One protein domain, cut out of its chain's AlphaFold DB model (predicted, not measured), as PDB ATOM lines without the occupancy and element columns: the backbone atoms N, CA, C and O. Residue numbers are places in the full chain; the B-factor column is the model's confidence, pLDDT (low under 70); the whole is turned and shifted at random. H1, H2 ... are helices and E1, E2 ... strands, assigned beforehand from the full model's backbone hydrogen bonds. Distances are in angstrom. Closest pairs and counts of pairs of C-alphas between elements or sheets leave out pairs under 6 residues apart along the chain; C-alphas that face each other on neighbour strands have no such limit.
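This is residues 298 to 448 of the 675 residues of the protein "Reverse transcriptase domain-containing protein" of Acyrthosiphon pisum (UniProt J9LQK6). Two very long strands, E1 and E7, run side by side as the spine of a long, twisted sheet, with shorter strands along both sides. Near Arg 298, E1, E7, E8, E9, E10 and E11 curl into a small ring, nearly closed between E9 and E10; H1 packs across the sheet at E1 and E11, and the hairpin E3 and E4 follows it near E5. The 151 printed residues, mostly strand by class, hold one named helix and eleven named strands; along the chain come E1, E2, H1 and then the strands E3 to E11, and neighbour strands are antiparallel both in the branched sheet of nine strands and in the sheet of two, E3 and E4. The whole is a loose rod, spanning 66 by 30 by 20 A, with a radius of gyration of the C-alphas of 19.0 A.

Find C-alpha 298 at (135.062, 129.075, 196.491); from there E1, residues 298 to 315, runs 54.0 A to C-alpha 315 at (90.321, 147.481, 172.450). E7, residues 393 to 416, spans 44.7 A and bends by 141 degrees at residue 396. Beside them look for E2, 323 to 334, which bends by 79 degrees at residue 326, E5, 365 to 374, E6, 386 to 390, E8, 421 to 423, E9, 429 to 431, E10, 436 to 439, and E11, 443 to 447, ending at (129.545, 136.644, 187.385). H1 is 338 to 347, E3 349 to 351 and E4 357 to 359.

Start at E1 and E7, antiparallel at 169 degrees, where N 304 and O 409 are 2.8 A apart. On the other side of E1 lie E2, with N 311 to O 330 at 2.8 A, and E11, with N 305 to O 444 at 2.8 A. On the other side of E7 from E1 you find E5 (N 369 to O 404, 2.9 A), E6 (N 388 to O 395, 2.9 A) and E8 (N 423 to O 414, 2.7 A). E6 E7 E8 E9 form a meander, each strand the antiparallel neighbour of the one before. The closest C-alphas of E9 and E10, Leu 430 and Gly 437, are 6.0 A apart. H1, with every O i to N i+4 pair within hydrogen-bond range, is on the sheet at a height of 9.0 A and runs across the strands, at 88 degrees to E1 on the local plane.

The farthest C-alphas, Phe 319 and Lys 418, are 66.6 A apart. The printed part has no cut; E5 to E6 is the long link. Confidence is under 70 at residues 318 to 322, 381 and 418.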
ATOM      1  N   ARG A 298     134.784 127.640 196.422       73.19
ATOM      2  CA  ARG A 298     135.062 129.075 196.491       73.19
ATOM      3  C   ARG A 298     133.762 129.871 196.556       73.19
ATOM      4  O   ARG A 298     132.705 129.393 196.159       73.19
ATOM      5  N   THR A 299     133.836 131.098 197.049       76.25
ATOM      6  CA  THR A 299     132.729 132.057 196.979       76.25
ATOM      7  C   THR A 299     132.910 132.940 195.755       76.25
ATOM      8  O   THR A 299     133.958 133.557 195.601       76.25
ATOM      9  N   THR A 300     131.897 133.024 194.903       82.69
ATOM     10  CA  THR A 300     131.888 133.864 193.703       82.69
ATOM     11  C   THR A 300     130.766 134.879 193.818       82.69
ATOM     12  O   THR A 300     129.618 134.525 194.084       82.69
ATOM     13  N   PHE A 301     131.107 136.150 193.630       87.69
ATOM     14  CA  PHE A 301     130.126 137.224 193.586       87.69
ATOM     15  C   PHE A 301     129.339 137.168 192.276       87.69
ATOM     16  O   PHE A 301     129.925 136.987 191.206       87.69
ATOM     17  N   TYR A 302     128.024 137.334 192.362       91.69
ATOM     18  CA  TYR A 302     127.142 137.368 191.206       91.69
ATOM     19  C   TYR A 302     126.224 138.586 191.253       91.69
ATOM     20  O   TYR A 302     125.874 139.098 192.319       91.69
ATOM     21  N   ARG A 303     125.776 138.994 190.070       94.12
ATOM     22  CA  ARG A 303     124.722 139.986 189.870       94.12
ATOM     23  C   ARG A 303     123.557 139.330 189.156       94.12
ATOM     24  O   ARG A 303     123.777 138.498 188.281       94.12
ATOM     25  N   SER A 304     122.335 139.686 189.525       94.62
ATOM     26  CA  SER A 304     121.120 139.139 188.934       94.62
ATOM     27  C   SER A 304     120.191 140.222 188.393       94.62
ATOM     28  O   SER A 304     120.057 141.280 189.013       94.62
ATOM     29  N   CYS A 305     119.536 139.943 187.271       94.69
ATOM     30  CA  CYS A 305     118.530 140.785 186.636       94.69
ATOM     31  C   CYS A 305     117.276 139.957 186.358       94.69
ATOM     32  O   CYS A 305     117.348 138.901 185.733       94.69
ATOM     33  N   LEU A 306     116.113 140.452 186.772       94.06
ATOM     34  CA  LEU A 306     114.833 139.847 186.425       94.06
ATOM     35  C   LEU A 306     113.879 140.938 185.956       94.06
ATOM     36  O   LEU A 306     113.554 141.847 186.717       94.06
ATOM     37  N   ILE A 307     113.429 140.834 184.708       93.44
ATOM     38  CA  ILE A 307     112.412 141.721 184.151       93.44
ATOM     39  C   ILE A 307     111.216 140.878 183.742       93.44
ATOM     40  O   ILE A 307     111.327 140.023 182.866       93.44
ATOM     41  N   SER A 308     110.070 141.135 184.362       93.38
ATOM     42  CA  SER A 308     108.793 140.549 183.957       93.38
ATOM     43  C   SER A 308     107.851 141.639 183.477       93.38
ATOM     44  O   SER A 308     107.735 142.675 184.133       93.38
ATOM     45  N   VAL A 309     107.157 141.395 182.374       93.19
ATOM     46  CA  VAL A 309     106.191 142.324 181.790       93.19
ATOM     47  C   VAL A 309     104.819 141.687 181.836       93.19
ATOM     48  O   VAL A 309     104.634 140.602 181.294       93.19
ATOM     49  N   ASP A 310     103.868 142.370 182.465       93.75
ATOM     50  CA  ASP A 310     102.454 142.022 182.376       93.75
ATOM     51  C   ASP A 310     101.833 142.870 181.261       93.75
ATOM     52  O   ASP A 310     101.726 144.092 181.387       93.75
ATOM     53  N   TYR A 311     101.468 142.240 180.151       91.56
ATOM     54  CA  TYR A 311     100.807 142.902 179.033       91.56
ATOM     55  C   TYR A 311      99.309 143.001 179.295       91.56
ATOM     56  O   TYR A 311      98.667 142.019 179.666       91.56
ATOM     57  N   LEU A 312      98.755 144.183 179.047       90.25
ATOM     58  CA  LEU A 312      97.329 144.466 179.045       90.25
ATOM     59  C   LEU A 312      96.950 145.057 177.684       90.25
ATOM     60  O   LEU A 312      97.382 146.150 177.319       90.25
ATOM     61  N   ILE A 313      96.149 144.311 176.931       89.94
ATOM     62  CA  ILE A 313      95.641 144.689 175.616       89.94
ATOM     63  C   ILE A 313      94.174 145.083 175.763       89.94
ATOM     64  O   ILE A 313      93.314 144.260 176.090       89.94
ATOM     65  N   THR A 314      93.886 146.345 175.468       87.69
ATOM     66  CA  THR A 314      92.534 146.904 175.504       87.69
ATOM     67  C   THR A 314      92.112 147.342 174.113       87.69
ATOM     68  O   THR A 314      92.865 148.016 173.405       87.69
ATOM     69  N   ARG A 315      90.896 146.978 173.701       87.50
ATOM     70  CA  ARG A 315      90.321 147.481 172.450       87.50
ATOM     71  C   ARG A 315      89.954 148.950 172.614       87.50
ATOM     72  O   ARG A 315      89.279 149.306 173.573       87.50
ATOM     73  N   CYS A 316      90.364 149.763 171.647       82.00
ATOM     74  CA  CYS A 316      89.966 151.158 171.590       82.00
ATOM     75  C   CYS A 316      88.581 151.265 170.932       82.00
ATOM     76  O   CYS A 316      88.428 150.911 169.759       82.00
ATOM     77  N   SER A 317      87.559 151.665 171.693       72.50
ATOM     78  CA  SER A 317      86.182 151.824 171.208       72.50
ATOM     79  C   SER A 317      85.827 153.306 171.039       72.50
ATOM     80  O   SER A 317      86.474 154.172 171.612       72.50
ATOM     81  N   ALA A 318      84.807 153.604 170.230       63.34
ATOM     82  CA  ALA A 318      84.366 154.976 169.955       63.34
ATOM     83  C   ALA A 318      83.497 155.598 171.074       63.34
ATOM     84  O   ALA A 318      83.012 156.710 170.901       63.34
ATOM     85  N   PHE A 319      83.255 154.873 172.174       58.12
ATOM     86  CA  PHE A 319      82.293 155.233 173.225       58.12
ATOM     87  C   PHE A 319      82.895 155.126 174.643       58.12
ATOM     88  O   PHE A 319      82.189 154.763 175.574       58.12
ATOM     89  N   ASP A 320      84.194 155.403 174.802       52.59
ATOM     90  CA  ASP A 320      84.925 155.495 176.087       52.59
ATOM     91  C   ASP A 320      84.971 154.244 176.990       52.59
ATOM     92  O   ASP A 320      85.590 154.270 178.053       52.59
ATOM     93  N   ASP A 321      84.445 153.100 176.546       55.50
ATOM     94  CA  ASP A 321      84.634 151.827 177.245       55.50
ATOM     95  C   ASP A 321      85.865 151.085 176.700       55.50
ATOM     96  O   ASP A 321      85.886 150.612 175.554       55.50
ATOM     97  N   SER A 322      86.897 150.941 177.539       60.72
ATOM     98  CA  SER A 322      88.041 150.063 177.268       60.72
ATOM     99  C   SER A 322      87.710 148.632 177.703       60.72
ATOM    100  O   SER A 322      87.494 148.343 178.878       60.72
ATOM    101  N   GLN A 323      87.644 147.705 176.744       70.44
ATOM    102  CA  GLN A 323      87.400 146.289 177.032       70.44
ATOM    103  C   GLN A 323      88.670 145.477 176.794       70.44
ATOM    104  O   GLN A 323      89.286 145.555 175.723       70.44
ATOM    105  N   VAL A 324      89.054 144.688 177.800       79.00
ATOM    106  CA  VAL A 324      90.136 143.707 177.678       79.00
ATOM    107  C   VAL A 324      89.725 142.676 176.636       79.00
ATOM    108  O   VAL A 324      88.631 142.116 176.690       79.00
ATOM    109  N   VAL A 325      90.594 142.452 175.657       84.38
ATOM    110  CA  VAL A 325      90.343 141.470 174.598       84.38
ATOM    111  C   VAL A 325      90.606 140.053 175.105       84.38
ATOM    112  O   VAL A 325      91.402 139.844 176.020       84.38
ATOM    113  N   GLU A 326      89.961 139.055 174.502       79.38
ATOM    114  CA  GLU A 326      90.251 137.649 174.798       79.38
ATOM    115  C   GLU A 326      91.732 137.342 174.509       79.38
ATOM    116  O   GLU A 326      92.267 137.731 173.466       79.38
ATOM    117  N   GLY A 327      92.417 136.723 175.477       79.81
ATOM    118  CA  GLY A 327      93.873 136.525 175.433       79.81
ATOM    119  C   GLY A 327      94.701 137.809 175.590       79.81
ATOM    120  O   GLY A 327      95.914 137.773 175.409       79.81
ATOM    121  N   GLY A 328      94.071 138.937 175.931       80.88
ATOM    122  CA  GLY A 328      94.699 140.255 176.030       80.88
ATOM    123  C   GLY A 328      95.457 140.528 177.327       80.88
ATOM    124  O   GLY A 328      96.031 141.602 177.457       80.88
ATOM    125  N   PHE A 329      95.465 139.593 178.279       88.50
ATOM    126  CA  PHE A 329      96.286 139.685 179.483       88.50
ATOM    127  C   PHE A 329      97.213 138.480 179.586       88.50
ATOM    128  O   PHE A 329      96.752 137.341 179.678       88.50
ATOM    129  N   PHE A 330      98.519 138.729 179.575       89.88
ATOM    130  CA  PHE A 330      99.534 137.694 179.739       89.88
ATOM    131  C   PHE A 330     100.834 138.285 180.279       89.88
ATOM    132  O   PHE A 330     101.118 139.464 180.086       89.88
ATOM    133  N   SER A 331     101.635 137.447 180.932       90.31
ATOM    134  CA  SER A 331     102.926 137.840 181.496       90.31
ATOM    135  C   SER A 331     104.071 137.121 180.792       90.31
ATOM    136  O   SER A 331     103.966 135.934 180.475       90.31
ATOM    137  N   GLU A 332     105.180 137.823 180.602       89.81
ATOM    138  CA  GLU A 332     106.403 137.294 179.997       89.81
ATOM    139  C   GLU A 332     107.631 137.720 180.809       89.81
ATOM    140  O   GLU A 332     107.666 138.814 181.374       89.81
ATOM    141  N   ILE A 333     108.651 136.861 180.867       89.38
ATOM    142  CA  ILE A 333     109.968 137.213 181.409       89.38
ATOM    143  C   ILE A 333     110.872 137.584 180.237       89.38
ATOM    144  O   ILE A 333     111.061 136.781 179.325       89.38
ATOM    145  N   LEU A 334     111.453 138.781 180.274       90.25
ATOM    146  CA  LEU A 334     112.372 139.246 179.241       90.25
ATOM    147  C   LEU A 334     113.794 138.772 179.536       90.25
ATOM    148  O   LEU A 334     114.314 139.024 180.621       90.25
ATOM    149  N   ILE A 335     114.422 138.145 178.536       89.75
ATOM    150  CA  ILE A 335     115.829 137.730 178.578       89.75
ATOM    151  C   ILE A 335     116.677 138.791 177.861       89.75
ATOM    152  O   ILE A 335     116.584 138.973 176.646       89.75
ATOM    153  N   LEU A 336     117.498 139.511 178.617       89.38
ATOM    154  CA  LEU A 336     118.373 140.595 178.179       89.38
ATOM    155  C   LEU A 336     119.707 140.085 177.620       89.38
ATOM    156  O   LEU A 336     120.245 140.666 176.674       89.38
ATOM    157  N   GLY A 337     120.249 139.027 178.216       90.94
ATOM    158  CA  GLY A 337     121.600 138.528 178.006       90.94
ATOM    159  C   GLY A 337     122.646 139.211 178.896       90.94
ATOM    160  O   GLY A 337     122.456 140.312 179.423       90.94
ATOM    161  N   ALA A 338     123.814 138.569 179.008       90.12
ATOM    162  CA  ALA A 338     124.876 138.942 179.945       90.12
ATOM    163  C   ALA A 338     125.314 140.417 179.864       90.12
ATOM    164  O   ALA A 338     125.415 141.094 180.885       90.12
ATOM    165  N   SER A 339     125.537 140.936 178.651       91.31
ATOM    166  CA  SER A 339     126.008 142.314 178.445       91.31
ATOM    167  C   SER A 339     124.978 143.356 178.879       91.31
ATOM    168  O   SER A 339     125.341 144.331 179.534       91.31
ATOM    169  N   ARG A 340     123.698 143.141 178.562       91.69
ATOM    170  CA  ARG A 340     122.626 144.080 178.911       91.69
ATOM    171  C   ARG A 340     122.287 144.024 180.397       91.69
ATOM    172  O   ARG A 340     122.041 145.068 180.987       91.69
ATOM    173  N   CYS A 341     122.335 142.845 181.023       92.56
ATOM    174  CA  CYS A 341     122.216 142.747 182.479       92.56
ATOM    175  C   CYS A 341     123.385 143.460 183.186       92.56
ATOM    176  O   CYS A 341     123.166 144.210 184.138       92.56
ATOM    177  N   ALA A 342     124.620 143.319 182.688       91.62
ATOM    178  CA  ALA A 342     125.776 144.040 183.229       91.62
ATOM    179  C   ALA A 342     125.631 145.566 183.088       91.62
ATOM    180  O   ALA A 342     125.881 146.301 184.044       91.62
ATOM    181  N   GLU A 343     125.180 146.037 181.924       91.19
ATOM    182  CA  GLU A 343     124.907 147.456 181.677       91.19
ATOM    183  C   GLU A 343     123.798 147.991 182.592       91.19
ATOM    184  O   GLU A 343     123.923 149.095 183.117       91.19
ATOM    185  N   LEU A 344     122.749 147.202 182.842       91.88
ATOM    186  CA  LEU A 344     121.653 147.568 183.738       91.88
ATOM    187  C   LEU A 344     122.140 147.767 185.181       91.88
ATOM    188  O   LEU A 344     121.740 148.729 185.833       91.88
ATOM    189  N   HIS A 345     123.056 146.913 185.654       91.31
ATOM    190  CA  HIS A 345     123.730 147.079 186.949       91.31
ATOM    191  C   HIS A 345     124.669 148.291 186.983       91.31
ATOM    192  O   HIS A 345     124.750 148.972 188.002       91.31
ATOM    193  N   GLN A 346     125.361 148.588 185.880       91.50
ATOM    194  CA  GLN A 346     126.297 149.713 185.800       91.50
ATOM    195  C   GLN A 346     125.587 151.070 185.715       91.50
ATOM    196  O   GLN A 346     125.987 152.020 186.384       91.50
ATOM    197  N   LYS A 347     124.568 151.179 184.858       91.69
ATOM    198  CA  LYS A 347     123.869 152.435 184.567       91.69
ATOM    199  C   LYS A 347     122.655 152.658 185.460       91.69
ATOM    200  O   LYS A 347     122.228 153.798 185.579       91.69
ATOM    201  N   GLN A 348     122.091 151.602 186.058       92.06
ATOM    202  CA  GLN A 348     120.868 151.659 186.874       92.06
ATOM    203  C   GLN A 348     119.677 152.307 186.140       92.06
ATOM    204  O   GLN A 348     118.811 152.943 186.749       92.06
ATOM    205  N   VAL A 349     119.643 152.145 184.813       91.38
ATOM    206  CA  VAL A 349     118.615 152.681 183.915       91.38
ATOM    207  C   VAL A 349     118.168 151.587 182.955       91.38
ATOM    208  O   VAL A 349     119.002 150.962 182.304       91.38
ATOM    209  N   TYR A 350     116.855 151.400 182.825       91.81
ATOM    210  CA  TYR A 350     116.254 150.554 181.797       91.81
ATOM    211  C   TYR A 350     115.640 151.410 180.686       91.81
ATOM    212  O   TYR A 350     114.919 152.367 180.969       91.81
ATOM    213  N   LEU A 351     115.915 151.061 179.428       90.25
ATOM    214  CA  LEU A 351     115.339 151.701 178.244       90.25
ATOM    215  C   LEU A 351     114.244 150.799 177.666       90.25
ATOM    216  O   LEU A 351     114.508 149.638 177.347       90.25
ATOM    217  N   PHE A 352     113.035 151.334 177.500       88.62
ATOM    218  CA  PHE A 352     111.947 150.591 176.871       88.62
ATOM    219  C   PHE A 352     112.199 150.388 175.366       88.62
ATOM    220  O   PHE A 352     112.761 151.277 174.720       88.62
ATOM    221  N   PRO A 353     111.729 149.275 174.769       81.88
ATOM    222  CA  PRO A 353     111.940 148.986 173.347       81.88
ATOM    223  C   PRO A 353     111.430 150.075 172.392       81.88
ATOM    224  O   PRO A 353     112.024 150.297 171.342       81.88
ATOM    225  N   THR A 354     110.341 150.761 172.754       82.69
ATOM    226  CA  THR A 354     109.691 151.808 171.943       82.69
ATOM    227  C   THR A 354     110.101 153.233 172.340       82.69
ATOM    228  O   THR A 354     109.507 154.198 171.866       82.69
ATOM    229  N   GLY A 355     111.133 153.379 173.181       80.62
ATOM    230  CA  GLY A 355     111.586 154.662 173.721       80.62
ATOM    231  C   GLY A 355     110.926 155.007 175.060       80.62
ATOM    232  O   GLY A 355     109.786 154.642 175.323       80.62
ATOM    233  N   GLY A 356     111.671 155.695 175.928       84.44
ATOM    234  CA  GLY A 356     111.303 155.957 177.326       84.44
ATOM    235  C   GLY A 356     112.278 155.290 178.298       84.44
ATOM    236  O   GLY A 356     112.809 154.218 178.011       84.44
ATOM    237  N   ILE A 357     112.545 155.938 179.434       89.44
ATOM    238  CA  ILE A 357     113.557 155.498 180.404       89.44
ATOM    239  C   ILE A 357     112.957 155.307 181.794       89.44
ATOM    240  O   ILE A 357     112.149 156.113 182.251       89.44
ATOM    241  N   VAL A 358     113.421 154.275 182.491       90.31
ATOM    242  CA  VAL A 358     113.231 154.106 183.934       90.31
ATOM    243  C   VAL A 358     114.596 154.245 184.580       90.31
ATOM    244  O   VAL A 358     115.454 153.383 184.405       90.31
ATOM    245  N   ALA A 359     114.809 155.348 185.293       87.81
ATOM    246  CA  ALA A 359     116.054 155.637 185.994       87.81
ATOM    247  C   ALA A 359     115.911 155.432 187.507       87.81
ATOM    248  O   ALA A 359     114.804 155.447 188.046       87.81
ATOM    249  N   GLY A 360     117.045 155.273 188.194       84.75
ATOM    250  CA  GLY A 360     117.080 155.126 189.650       84.75
ATOM    251  C   GLY A 360     116.794 153.703 190.126       84.75
ATOM    252  O   GLY A 360     116.217 153.523 191.200       84.75
ATOM    253  N   LEU A 361     117.184 152.694 189.338       90.75
ATOM    254  CA  LEU A 361     117.080 151.299 189.753       90.75
ATOM    255  C   LEU A 361     117.986 151.026 190.959       90.75
ATOM    256  O   LEU A 361     119.180 151.314 190.925       90.75
ATOM    257  N   LYS A 362     117.423 150.460 192.030       90.31
ATOM    258  CA  LYS A 362     118.156 150.127 193.258       90.31
ATOM    259  C   LYS A 362     118.395 148.622 193.356       90.31
ATOM    260  O   LYS A 362     117.532 147.829 192.988       90.31
ATOM    261  N   ILE A 363     119.561 148.249 193.878       90.12
ATOM    262  CA  ILE A 363     119.912 146.851 194.157       90.12
ATOM    263  C   ILE A 363     118.982 146.312 195.254       90.12
ATOM    264  O   ILE A 363     118.661 147.016 196.212       90.12
ATOM    265  N   ASP A 364     118.531 145.075 195.074       90.00
ATOM    266  CA  ASP A 364     117.565 144.344 195.897       90.00
ATOM    267  C   ASP A 364     116.185 144.999 196.024       90.00
ATOM    268  O   ASP A 364     115.439 144.741 196.970       90.00
ATOM    269  N   GLN A 365     115.801 145.811 195.037       88.75
ATOM    270  CA  GLN A 365     114.467 146.398 194.946       88.75
ATOM    271  C   GLN A 365     113.825 146.105 193.591       88.75
ATOM    272  O   GLN A 365     114.485 146.093 192.552       88.75
ATOM    273  N   THR A 366     112.512 145.875 193.609       92.06
ATOM    274  CA  THR A 366     111.706 145.744 192.393       92.06
ATOM    275  C   THR A 366     111.022 147.070 192.106       92.06
ATOM    276  O   THR A 366     110.226 147.548 192.912       92.06
ATOM    277  N   ILE A 367     111.308 147.653 190.948       93.31
ATOM    278  CA  ILE A 367     110.638 148.861 190.467       93.31
ATOM    279  C   ILE A 367     109.612 148.457 189.423       93.31
ATOM    280  O   ILE A 367     109.891 147.646 188.542       93.31
ATOM    281  N   THR A 368     108.412 149.013 189.556       93.38
ATOM    282  CA  THR A 368     107.301 148.761 188.642       93.38
ATOM    283  C   THR A 368     107.033 150.018 187.826       93.38
ATOM    284  O   THR A 368     106.921 151.099 188.400       93.38
ATOM    285  N   ALA A 369     106.952 149.890 186.504       92.00
ATOM    286  CA  ALA A 369     106.695 150.997 185.591       92.00
ATOM    287  C   ALA A 369     105.781 150.548 184.447       92.00
ATOM    288  O   ALA A 369     106.012 149.515 183.823       92.00
ATOM    289  N   THR A 370     104.753 151.339 184.151       90.25
ATOM    290  CA  THR A 370     103.836 151.075 183.040       90.25
ATOM    291  C   THR A 370     104.253 151.881 181.819       90.25
ATOM    292  O   THR A 370     104.505 153.080 181.929       90.25
ATOM    293  N   HIS A 371     104.314 151.230 180.660       90.69
ATOM    294  CA  HIS A 371     104.675 151.858 179.393       90.69
ATOM    295  C   HIS A 371     103.732 151.417 178.275       90.69
ATOM    296  O   HIS A 371     103.429 150.229 178.142       90.69
ATOM    297  N   THR A 372     103.271 152.367 177.463       89.31
ATOM    298  CA  THR A 372     102.413 152.074 176.309       89.31
ATOM    299  C   THR A 372     103.290 151.667 175.129       89.31
ATOM    300  O   THR A 372     104.111 152.441 174.644       89.31
ATOM    301  N   LEU A 373     103.126 150.428 174.677       88.38
ATOM    302  CA  LEU A 373     103.926 149.835 173.608       88.38
ATOM    303  C   LEU A 373     103.348 150.131 172.230       88.38
ATOM    304  O   LEU A 373     104.099 150.363 171.289       88.38
ATOM    305  N   ILE A 374     102.020 150.091 172.116       89.12
ATOM    306  CA  ILE A 374     101.285 150.244 170.861       89.12
ATOM    307  C   ILE A 374     100.019 151.052 171.123       89.12
ATOM    308  O   ILE A 374      99.330 150.823 172.119       89.12
ATOM    309  N   GLY A 375      99.704 151.953 170.193       87.62
ATOM    310  CA  GLY A 375      98.614 152.912 170.332       87.62
ATOM    311  C   GLY A 375      98.978 154.080 171.248       87.62
ATOM    312  O   GLY A 375     100.064 154.132 171.824       87.62
ATOM    313  N   THR A 376      98.065 155.034 171.369       84.25
ATOM    314  CA  THR A 376      98.174 156.144 172.322       84.25
ATOM    315  C   THR A 376      97.007 156.091 173.292       84.25
ATOM    316  O   THR A 376      95.916 155.640 172.943       84.25
ATOM    317  N   LEU A 377      97.266 156.513 174.524       81.06
ATOM    318  CA  LEU A 377      96.263 156.701 175.561       81.06
ATOM    319  C   LEU A 377      96.612 158.017 176.247       81.06
ATOM    320  O   LEU A 377      97.710 158.141 176.797       81.06
ATOM    321  N   ASP A 378      95.738 159.010 176.129       79.75
ATOM    322  CA  ASP A 378      95.911 160.279 176.830       79.75
ATOM    323  C   ASP A 378      95.425 160.183 178.290       79.75
ATOM    324  O   ASP A 378      95.041 159.115 178.774       79.75
ATOM    325  N   ARG A 379      95.527 161.283 179.045       75.25
ATOM    326  CA  ARG A 379      95.126 161.303 180.465       75.25
ATOM    327  C   ARG A 379      93.613 161.411 180.626       75.25
ATOM    328  O   ARG A 379      93.092 161.108 181.697       75.25
ATOM    329  N   GLU A 380      92.945 161.857 179.575       75.62
ATOM    330  CA  GLU A 380      91.515 162.076 179.466       75.62
ATOM    331  C   GLU A 380      90.760 160.790 179.083       75.62
ATOM    332  O   GLU A 380      89.540 160.752 179.206       75.62
ATOM    333  N   GLY A 381      91.476 159.723 178.702       69.31
ATOM    334  CA  GLY A 381      90.920 158.410 178.373       69.31
ATOM    335  C   GLY A 381      90.700 158.173 176.876       69.31
ATOM    336  O   GLY A 381      90.306 157.069 176.499       69.31
ATOM    337  N   ASN A 382      91.012 159.146 176.013       78.44
ATOM    338  CA  ASN A 382      90.955 158.959 174.571       78.44
ATOM    339  C   ASN A 382      92.100 158.049 174.125       78.44
ATOM    340  O   ASN A 382      93.277 158.244 174.454       78.44
ATOM    341  N   CYS A 383      91.744 157.055 173.322       82.44
ATOM    342  CA  CYS A 383      92.685 156.097 172.781       82.44
ATOM    343  C   CYS A 383      92.797 156.226 171.259       82.44
ATOM    344  O   CYS A 383      91.822 156.488 170.556       82.44
ATOM    345  N   GLN A 384      93.991 155.972 170.730       85.19
ATOM    346  CA  GLN A 384      94.184 155.680 169.313       85.19
ATOM    347  C   GLN A 384      94.747 154.268 169.198       85.19
ATOM    348  O   GLN A 384      95.902 154.014 169.541       85.19
ATOM    349  N   GLY A 385      93.915 153.328 168.751       84.75
ATOM    350  CA  GLY A 385      94.319 151.936 168.605       84.75
ATOM    351  C   GLY A 385      95.174 151.703 167.360       84.75
ATOM    352  O   GLY A 385      94.982 152.319 166.313       84.75
ATOM    353  N   ALA A 386      96.097 150.754 167.453       88.38
ATOM    354  CA  ALA A 386      96.863 150.241 166.322       88.38
ATOM    355  C   ALA A 386      96.740 148.711 166.253       88.38
ATOM    356  O   ALA A 386      96.124 148.080 167.112       88.38
ATOM    357  N   SER A 387      97.241 148.096 165.180       90.00
ATOM    358  CA  SER A 387      97.243 146.631 165.070       90.00
ATOM    359  C   SER A 387      98.488 146.058 165.747       90.00
ATOM    360  O   SER A 387      99.590 146.538 165.496       90.00
ATOM    361  N   TYR A 388      98.315 145.027 166.574       89.62
ATOM    362  CA  TYR A 388      99.392 144.337 167.284       89.62
ATOM    363  C   TYR A 388      99.296 142.828 167.057       89.62
ATOM    364  O   TYR A 388      98.202 142.262 167.054       89.62
ATOM    365  N   SER A 389     100.440 142.174 166.872       88.69
ATOM    366  CA  SER A 389     100.524 140.724 166.724       88.69
ATOM    367  C   SER A 389     101.649 140.179 167.591       88.69
ATOM    368  O   SER A 389     102.763 140.696 167.543       88.69
ATOM    369  N   SER A 390     101.360 139.115 168.334       85.56
ATOM    370  CA  SER A 390     102.328 138.328 169.096       85.56
ATOM    371  C   SER A 390     102.138 136.830 168.833       85.56
ATOM    372  O   SER A 390     101.263 136.419 168.069       85.56
ATOM    373  N   ASP A 391     102.953 136.002 169.481       83.12
ATOM    374  CA  ASP A 391     102.803 134.544 169.552       83.12
ATOM    375  C   ASP A 391     101.459 134.099 170.165       83.12
ATOM    376  O   ASP A 391     101.015 132.973 169.947       83.12
ATOM    377  N   ARG A 392     100.797 134.986 170.919       84.06
ATOM    378  CA  ARG A 392      99.511 134.737 171.583       84.06
ATOM    379  C   ARG A 392      98.291 135.131 170.751       84.06
ATOM    380  O   ARG A 392      97.184 134.749 171.120       84.06
ATOM    381  N   GLY A 393      98.466 135.864 169.650       86.56
ATOM    382  CA  GLY A 393      97.361 136.266 168.782       86.56
ATOM    383  C   GLY A 393      97.606 137.555 168.004       86.56
ATOM    384  O   GLY A 393      98.656 138.189 168.098       86.56
ATOM    385  N   THR A 394      96.602 137.950 167.223       89.50
ATOM    386  CA  THR A 394      96.607 139.199 166.456       89.50
ATOM    387  C   THR A 394      95.357 139.997 166.783       89.50
ATOM    388  O   THR A 394      94.238 139.500 166.650       89.50
ATOM    389  N   TRP A 395      95.539 141.261 167.151       88.94
ATOM    390  CA  TRP A 395      94.455 142.163 167.509       88.94
ATOM    391  C   TRP A 395      94.537 143.449 166.688       88.94
ATOM    392  O   TRP A 395      95.615 143.980 166.421       88.94
ATOM    393  N   LYS A 396      93.376 143.956 166.272       88.38
ATOM    394  CA  LYS A 396      93.243 145.195 165.497       88.38
ATOM    395  C   LYS A 396      92.606 146.280 166.357       88.38
ATOM    396  O   LYS A 396      91.699 145.980 167.132       88.38
ATOM    397  N   ASN A 397      93.046 147.522 166.156       87.88
ATOM    398  CA  ASN A 397      92.561 148.705 166.872       87.88
ATOM    399  C   ASN A 397      92.648 148.554 168.406       87.88
ATOM    400  O   ASN A 397      91.659 148.700 169.128       87.88
ATOM    401  N   VAL A 398      93.839 148.206 168.897       89.62
ATOM    402  CA  VAL A 398      94.121 148.004 170.323       89.62
ATOM    403  C   VAL A 398      95.191 148.962 170.831       89.62
ATOM    404  O   VAL A 398      96.063 149.397 170.078       89.62
ATOM    405  N   VAL A 399      95.119 149.255 172.126       89.75
ATOM    406  CA  VAL A 399      96.203 149.854 172.904       89.75
ATOM    407  C   VAL A 399      96.841 148.743 173.731       89.75
ATOM    408  O   VAL A 399      96.135 147.944 174.349       89.75
ATOM    409  N   VAL A 400      98.169 148.669 173.712       90.06
ATOM    410  CA  VAL A 400      98.939 147.668 174.457       90.06
ATOM    411  C   VAL A 400      99.759 148.383 175.514       90.06
ATOM    412  O   VAL A 400     100.670 149.144 175.187       90.06
ATOM    413  N   GLN A 401      99.458 148.118 176.780       90.62
ATOM    414  CA  GLN A 401     100.233 148.607 177.914       90.62
ATOM    415  C   GLN A 401     101.032 147.455 178.514       90.62
ATOM    416  O   GLN A 401     100.487 146.390 178.789       90.62
ATOM    417  N   GLY A 402     102.332 147.658 178.704       91.88
ATOM    418  CA  GLY A 402     103.193 146.730 179.426       91.88
ATOM    419  C   GLY A 402     103.458 147.262 180.826       91.88
ATOM    420  O   GLY A 402     103.961 148.374 180.981       91.88
ATOM    421  N   ASN A 403     103.141 146.478 181.851       94.00
ATOM    422  CA  ASN A 403     103.547 146.761 183.218       94.00
ATOM    423  C   ASN A 403     104.847 146.012 183.533       94.00
ATOM    424  O   ASN A 403     104.845 144.801 183.754       94.00
ATOM    425  N   TYR A 404     105.963 146.733 183.517       94.12
ATOM    426  CA  TYR A 404     107.305 146.199 183.706       94.12
ATOM    427  C   TYR A 404     107.651 146.154 185.188       94.12
ATOM    428  O   TYR A 404     107.667 147.188 185.848       94.12
ATOM    429  N   LYS A 405     108.009 144.976 185.696       94.38
ATOM    430  CA  LYS A 405     108.611 144.786 187.019       94.38
ATOM    431  C   LYS A 405     110.079 144.444 186.823       94.38
ATOM    432  O   LYS A 405     110.403 143.388 186.284       94.38
ATOM    433  N   ILE A 406     110.951 145.353 187.241       93.88
ATOM    434  CA  ILE A 406     112.398 145.278 187.050       93.88
ATOM    435  C   ILE A 406     113.040 145.071 188.418       93.88
ATOM    436  O   ILE A 406     112.924 145.927 189.292       93.88
ATOM    437  N   TYR A 407     113.709 143.938 188.603       93.44
ATOM    438  CA  TYR A 407     114.461 143.598 189.807       93.44
ATOM    439  C   TYR A 407     115.951 143.465 189.486       93.44
ATOM    440  O   TYR A 407     116.339 142.762 188.550       93.44
ATOM    441  N   LEU A 408     116.776 144.117 190.304       94.00
ATOM    442  CA  LEU A 408     118.226 143.948 190.336       94.00
ATOM    443  C   LEU A 408     118.615 143.345 191.678       94.00
ATOM    444  O   LEU A 408     118.124 143.789 192.707       94.00
ATOM    445  N   GLY A 409     119.512 142.367 191.679       92.12
ATOM    446  CA  GLY A 409     120.031 141.770 192.907       92.12
ATOM    447  C   GLY A 409     121.524 141.512 192.811       92.12
ATOM    448  O   GLY A 409     122.058 141.335 191.719       92.12
ATOM    449  N   GLU A 410     122.195 141.472 193.950       92.69
ATOM    450  CA  GLU A 410     123.597 141.072 194.054       92.69
ATOM    451  C   GLU A 410     123.743 140.027 195.164       92.69
ATOM    452  O   GLU A 410     122.912 139.929 196.068       92.69
ATOM    453  N   GLY A 411     124.765 139.181 195.084       89.25
ATOM    454  CA  GLY A 411     124.945 138.144 196.089       89.25
ATOM    455  C   GLY A 411     126.206 137.319 195.917       89.25
ATOM    456  O   GLY A 411     127.051 137.574 195.064       89.25
ATOM    457  N   ILE A 412     126.325 136.303 196.770       87.00
ATOM    458  CA  ILE A 412     127.452 135.373 196.783       87.00
ATOM    459  C   ILE A 412     126.919 133.969 196.507       87.00
ATOM    460  O   ILE A 412     125.973 133.512 197.150       87.00
ATOM    461  N   ALA A 413     127.535 133.290 195.547       86.44
ATOM    462  CA  ALA A 413     127.266 131.910 195.178       86.44
ATOM    463  C   ALA A 413     128.507 131.044 195.434       86.44
ATOM    464  O   ALA A 413     129.628 131.541 195.534       86.44
ATOM    465  N   ASN A 414     128.309 129.735 195.538       84.94
ATOM    466  CA  ASN A 414     129.388 128.785 195.789       84.94
ATOM    467  C   ASN A 414     129.886 128.213 194.460       84.94
ATOM    468  O   ASN A 414     129.113 127.588 193.744       84.94
ATOM    469  N   SER A 415     131.161 128.374 194.125       82.88
ATOM    470  CA  SER A 415     131.767 127.843 192.903       82.88
ATOM    471  C   SER A 415     132.703 126.669 193.183       82.88
ATOM    472  O   SER A 415     133.451 126.650 194.156       82.88
ATOM    473  N   GLN A 416     132.660 125.669 192.309       79.06
ATOM    474  CA  GLN A 416     133.500 124.476 192.326       79.06
ATOM    475  C   GLN A 416     134.327 124.458 191.043       79.06
ATOM    476  O   GLN A 416     133.825 124.139 189.965       79.06
ATOM    477  N   THR A 417     135.607 124.820 191.148       72.25
ATOM    478  CA  THR A 417     136.487 124.958 189.976       72.25
ATOM    479  C   THR A 417     136.788 123.614 189.309       72.25
ATOM    480  O   THR A 417     136.881 123.565 188.088       72.25
ATOM    481  N   LYS A 418     136.904 122.519 190.079       69.31
ATOM    482  CA  LYS A 418     137.175 121.177 189.526       69.31
ATOM    483  C   LYS A 418     136.041 120.673 188.636       69.31
ATOM    484  O   LYS A 418     136.302 120.161 187.554       69.31
ATOM    485  N   ASP A 419     134.805 120.858 189.090       76.06
ATOM    486  CA  ASP A 419     133.617 120.355 188.399       76.06
ATOM    487  C   ASP A 419     133.030 121.378 187.412       76.06
ATOM    488  O   ASP A 419     132.088 121.064 186.690       76.06
ATOM    489  N   ASN A 420     133.598 122.591 187.350       83.06
ATOM    490  CA  ASN A 420     133.128 123.708 186.526       83.06
ATOM    491  C   ASN A 420     131.665 124.106 186.824       83.06
ATOM    492  O   ASN A 420     130.884 124.391 185.914       83.06
ATOM    493  N   ILE A 421     131.285 124.127 188.107       85.75
ATOM    494  CA  ILE A 421     129.905 124.385 188.552       85.75
ATOM    495  C   ILE A 421     129.852 125.604 189.477       85.75
ATOM    496  O   ILE A 421     130.628 125.712 190.421       85.75
ATOM    497  N   LEU A 422     128.889 126.490 189.240       88.12
ATOM    498  CA  LEU A 422     128.430 127.523 190.160       88.12
ATOM    499  C   LEU A 422     127.094 127.081 190.773       88.12
ATOM    500  O   LEU A 422     126.158 126.727 190.062       88.12
ATOM    501  N   ILE A 423     127.004 127.087 192.096       88.94
ATOM    502  CA  ILE A 423     125.822 126.718 192.871       88.94
ATOM    503  C   ILE A 423     125.231 127.994 193.463       88.94
ATOM    504  O   ILE A 423     125.808 128.604 194.368       88.94
ATOM    505  N   MET A 424     124.066 128.380 192.954       90.88
ATOM    506  CA  MET A 424     123.315 129.539 193.429       90.88
ATOM    507  C   MET A 424     122.714 129.279 194.823       90.88
ATOM    508  O   MET A 424     122.424 128.125 195.150       90.88
ATOM    509  N   PRO A 425     122.446 130.318 195.641       85.88
ATOM    510  CA  PRO A 425     121.782 130.167 196.948       85.88
ATOM    511  C   PRO A 425     120.410 129.474 196.887       85.88
ATOM    512  O   PRO A 425     119.956 128.880 197.858       85.88
ATOM    513  N   THR A 426     119.763 129.531 195.726       86.88
ATOM    514  CA  THR A 426     118.493 128.879 195.370       86.88
ATOM    515  C   THR A 426     118.635 127.374 195.110       86.88
ATOM    516  O   THR A 426     117.635 126.661 195.052       86.88
ATOM    517  N   GLY A 427     119.865 126.874 194.952       84.62
ATOM    518  CA  GLY A 427     120.185 125.486 194.614       84.62
ATOM    519  C   GLY A 427     120.402 125.219 193.120       84.62
ATOM    520  O   GLY A 427     120.778 124.098 192.764       84.62
ATOM    521  N   THR A 428     120.209 126.215 192.249       89.94
ATOM    522  CA  THR A 428     120.459 126.088 190.804       89.94
ATOM    523  C   THR A 428     121.942 125.874 190.524       89.94
ATOM    524  O   THR A 428     122.804 126.502 191.142       89.94
ATOM    525  N   ARG A 429     122.244 124.978 189.579       90.94
ATOM    526  CA  ARG A 429     123.606 124.656 189.146       90.94
ATOM    527  C   ARG A 429     123.847 125.237 187.762       90.94
ATOM    528  O   ARG A 429     123.209 124.810 186.806       90.94
ATOM    529  N   LEU A 430     124.769 126.185 187.674       91.19
ATOM    530  CA  LEU A 430     125.177 126.857 186.446       91.19
ATOM    531  C   LEU A 430     126.610 126.459 186.095       91.19
ATOM    532  O   LEU A 430     127.378 126.048 186.965       91.19
ATOM    533  N   LYS A 431     126.987 126.550 184.823       90.06
ATOM    534  CA  LYS A 431     128.334 126.185 184.382       90.06
ATOM    535  C   LYS A 431     129.281 127.363 184.578       90.06
ATOM    536  O   LYS A 431     129.130 128.384 183.920       90.06
ATOM    537  N   LEU A 432     130.269 127.219 185.461       86.06
ATOM    538  CA  LEU A 432     131.111 128.330 185.933       86.06
ATOM    539  C   LEU A 432     131.835 129.066 184.789       86.06
ATOM    540  O   LEU A 432     131.936 130.289 184.820       86.06
ATOM    541  N   SER A 433     132.281 128.340 183.760       86.06
ATOM    542  CA  SER A 433     132.970 128.895 182.586       86.06
ATOM    543  C   SER A 433     132.120 129.816 181.704       86.06
ATOM    544  O   SER A 433     132.684 130.534 180.889       86.06
ATOM    545  N   GLU A 434     130.789 129.760 181.803       88.94
ATOM    546  CA  GLU A 434     129.892 130.522 180.918       88.94
ATOM    547  C   GLU A 434     129.697 131.976 181.360       88.94
ATOM    548  O   GLU A 434     129.223 132.779 180.562       88.94
ATOM    549  N   LEU A 435     130.083 132.334 182.595       90.56
ATOM    550  CA  LEU A 435     129.954 133.689 183.170       90.56
ATOM    551  C   LEU A 435     128.521 134.257 183.198       90.56
ATOM    552  O   LEU A 435     128.303 135.414 183.562       90.56
ATOM    553  N   TYR A 436     127.547 133.435 182.821       93.38
ATOM    554  CA  TYR A 436     126.150 133.774 182.650       93.38
ATOM    555  C   TYR A 436     125.292 132.520 182.813       93.38
ATOM    556  O   TYR A 436     125.686 131.423 182.414       93.38
ATOM    557  N   GLY A 437     124.095 132.675 183.369       92.75
ATOM    558  CA  GLY A 437     123.107 131.607 183.429       92.75
ATOM    559  C   GLY A 437     121.740 132.094 183.886       92.75
ATOM    560  O   GLY A 437     121.578 133.237 184.308       92.75
ATOM    561  N   LEU A 438     120.747 131.213 183.794       91.94
ATOM    562  CA  LEU A 438     119.369 131.496 184.187       91.94
ATOM    563  C   LEU A 438     119.029 130.748 185.476       91.94
ATOM    564  O   LEU A 438     119.112 129.522 185.538       91.94
ATOM    565  N   ASP A 439     118.616 131.494 186.493       91.44
ATOM    566  CA  ASP A 439     118.086 130.984 187.747       91.44
ATOM    567  C   ASP A 439     116.567 131.182 187.807       91.44
ATOM    568  O   ASP A 439     116.051 132.260 187.520       91.44
ATOM    569  N   THR A 440     115.835 130.149 188.223       86.25
ATOM    570  CA  THR A 440     114.364 130.176 188.248       86.25
ATOM    571  C   THR A 440     113.786 131.254 189.173       86.25
ATOM    572  O   THR A 440     112.681 131.727 188.927       86.25
ATOM    573  N   PHE A 441     114.505 131.649 190.228       85.81
ATOM    574  CA  PHE A 441     114.031 132.624 191.215       85.81
ATOM    575  C   PHE A 441     114.730 133.978 191.105       85.81
ATOM    576  O   PHE A 441     114.125 135.008 191.394       85.81
ATOM    577  N   LYS A 442     116.008 133.988 190.725       87.50
ATOM    578  CA  LYS A 442     116.838 135.192 190.620       87.50
ATOM    579  C   LYS A 442     116.899 135.764 189.200       87.50
ATOM    580  O   LYS A 442     117.382 136.880 189.048       87.50
ATOM    581  N   GLY A 443     116.367 135.067 188.196       90.06
ATOM    582  CA  GLY A 443     116.371 135.514 186.805       90.06
ATOM    583  C   GLY A 443     117.720 135.284 186.132       90.06
ATOM    584  O   GLY A 443     118.386 134.279 186.370       90.06
ATOM    585  N   GLU A 444     118.130 136.207 185.273       94.06
ATOM    586  CA  GLU A 444     119.455 136.174 184.663       94.06
ATOM    587  C   GLU A 444     120.523 136.465 185.699       94.06
ATOM    588  O   GLU A 444     120.403 137.413 186.467       94.06
ATOM    589  N   VAL A 445     121.582 135.670 185.706       94.69
ATOM    590  CA  VAL A 445     122.693 135.791 186.640       94.69
ATOM    591  C   VAL A 445     123.982 135.905 185.845       94.69
ATOM    592  O   VAL A 445     124.226 135.109 184.943       94.69
ATOM    593  N   ILE A 446     124.821 136.869 186.208       94.25
ATOM    594  CA  ILE A 446     126.165 137.067 185.666       94.25
ATOM    595  C   ILE A 446     127.194 137.065 186.790       94.25
ATOM    596  O   ILE A 446     126.917 137.490 187.913       94.25
ATOM    597  N   TRP A 447     128.400 136.608 186.479       91.94
ATOM    598  CA  TRP A 447     129.545 136.644 187.385       91.94
ATOM    599  C   TRP A 447     130.828 136.890 186.592       91.94
ATOM    600  O   TRP A 447     130.876 136.648 185.389       91.94
ATOM    601  N   SER A 448     131.870 137.373 187.266       81.12
ATOM    602  CA  SER A 448     133.168 137.649 186.643       81.12
ATOM    603  C   SER A 448     134.222 136.627 187.060       81.12
ATOM    604  O   SER A 448     134.248 136.169 188.204       81.12
TER     605      SER A 448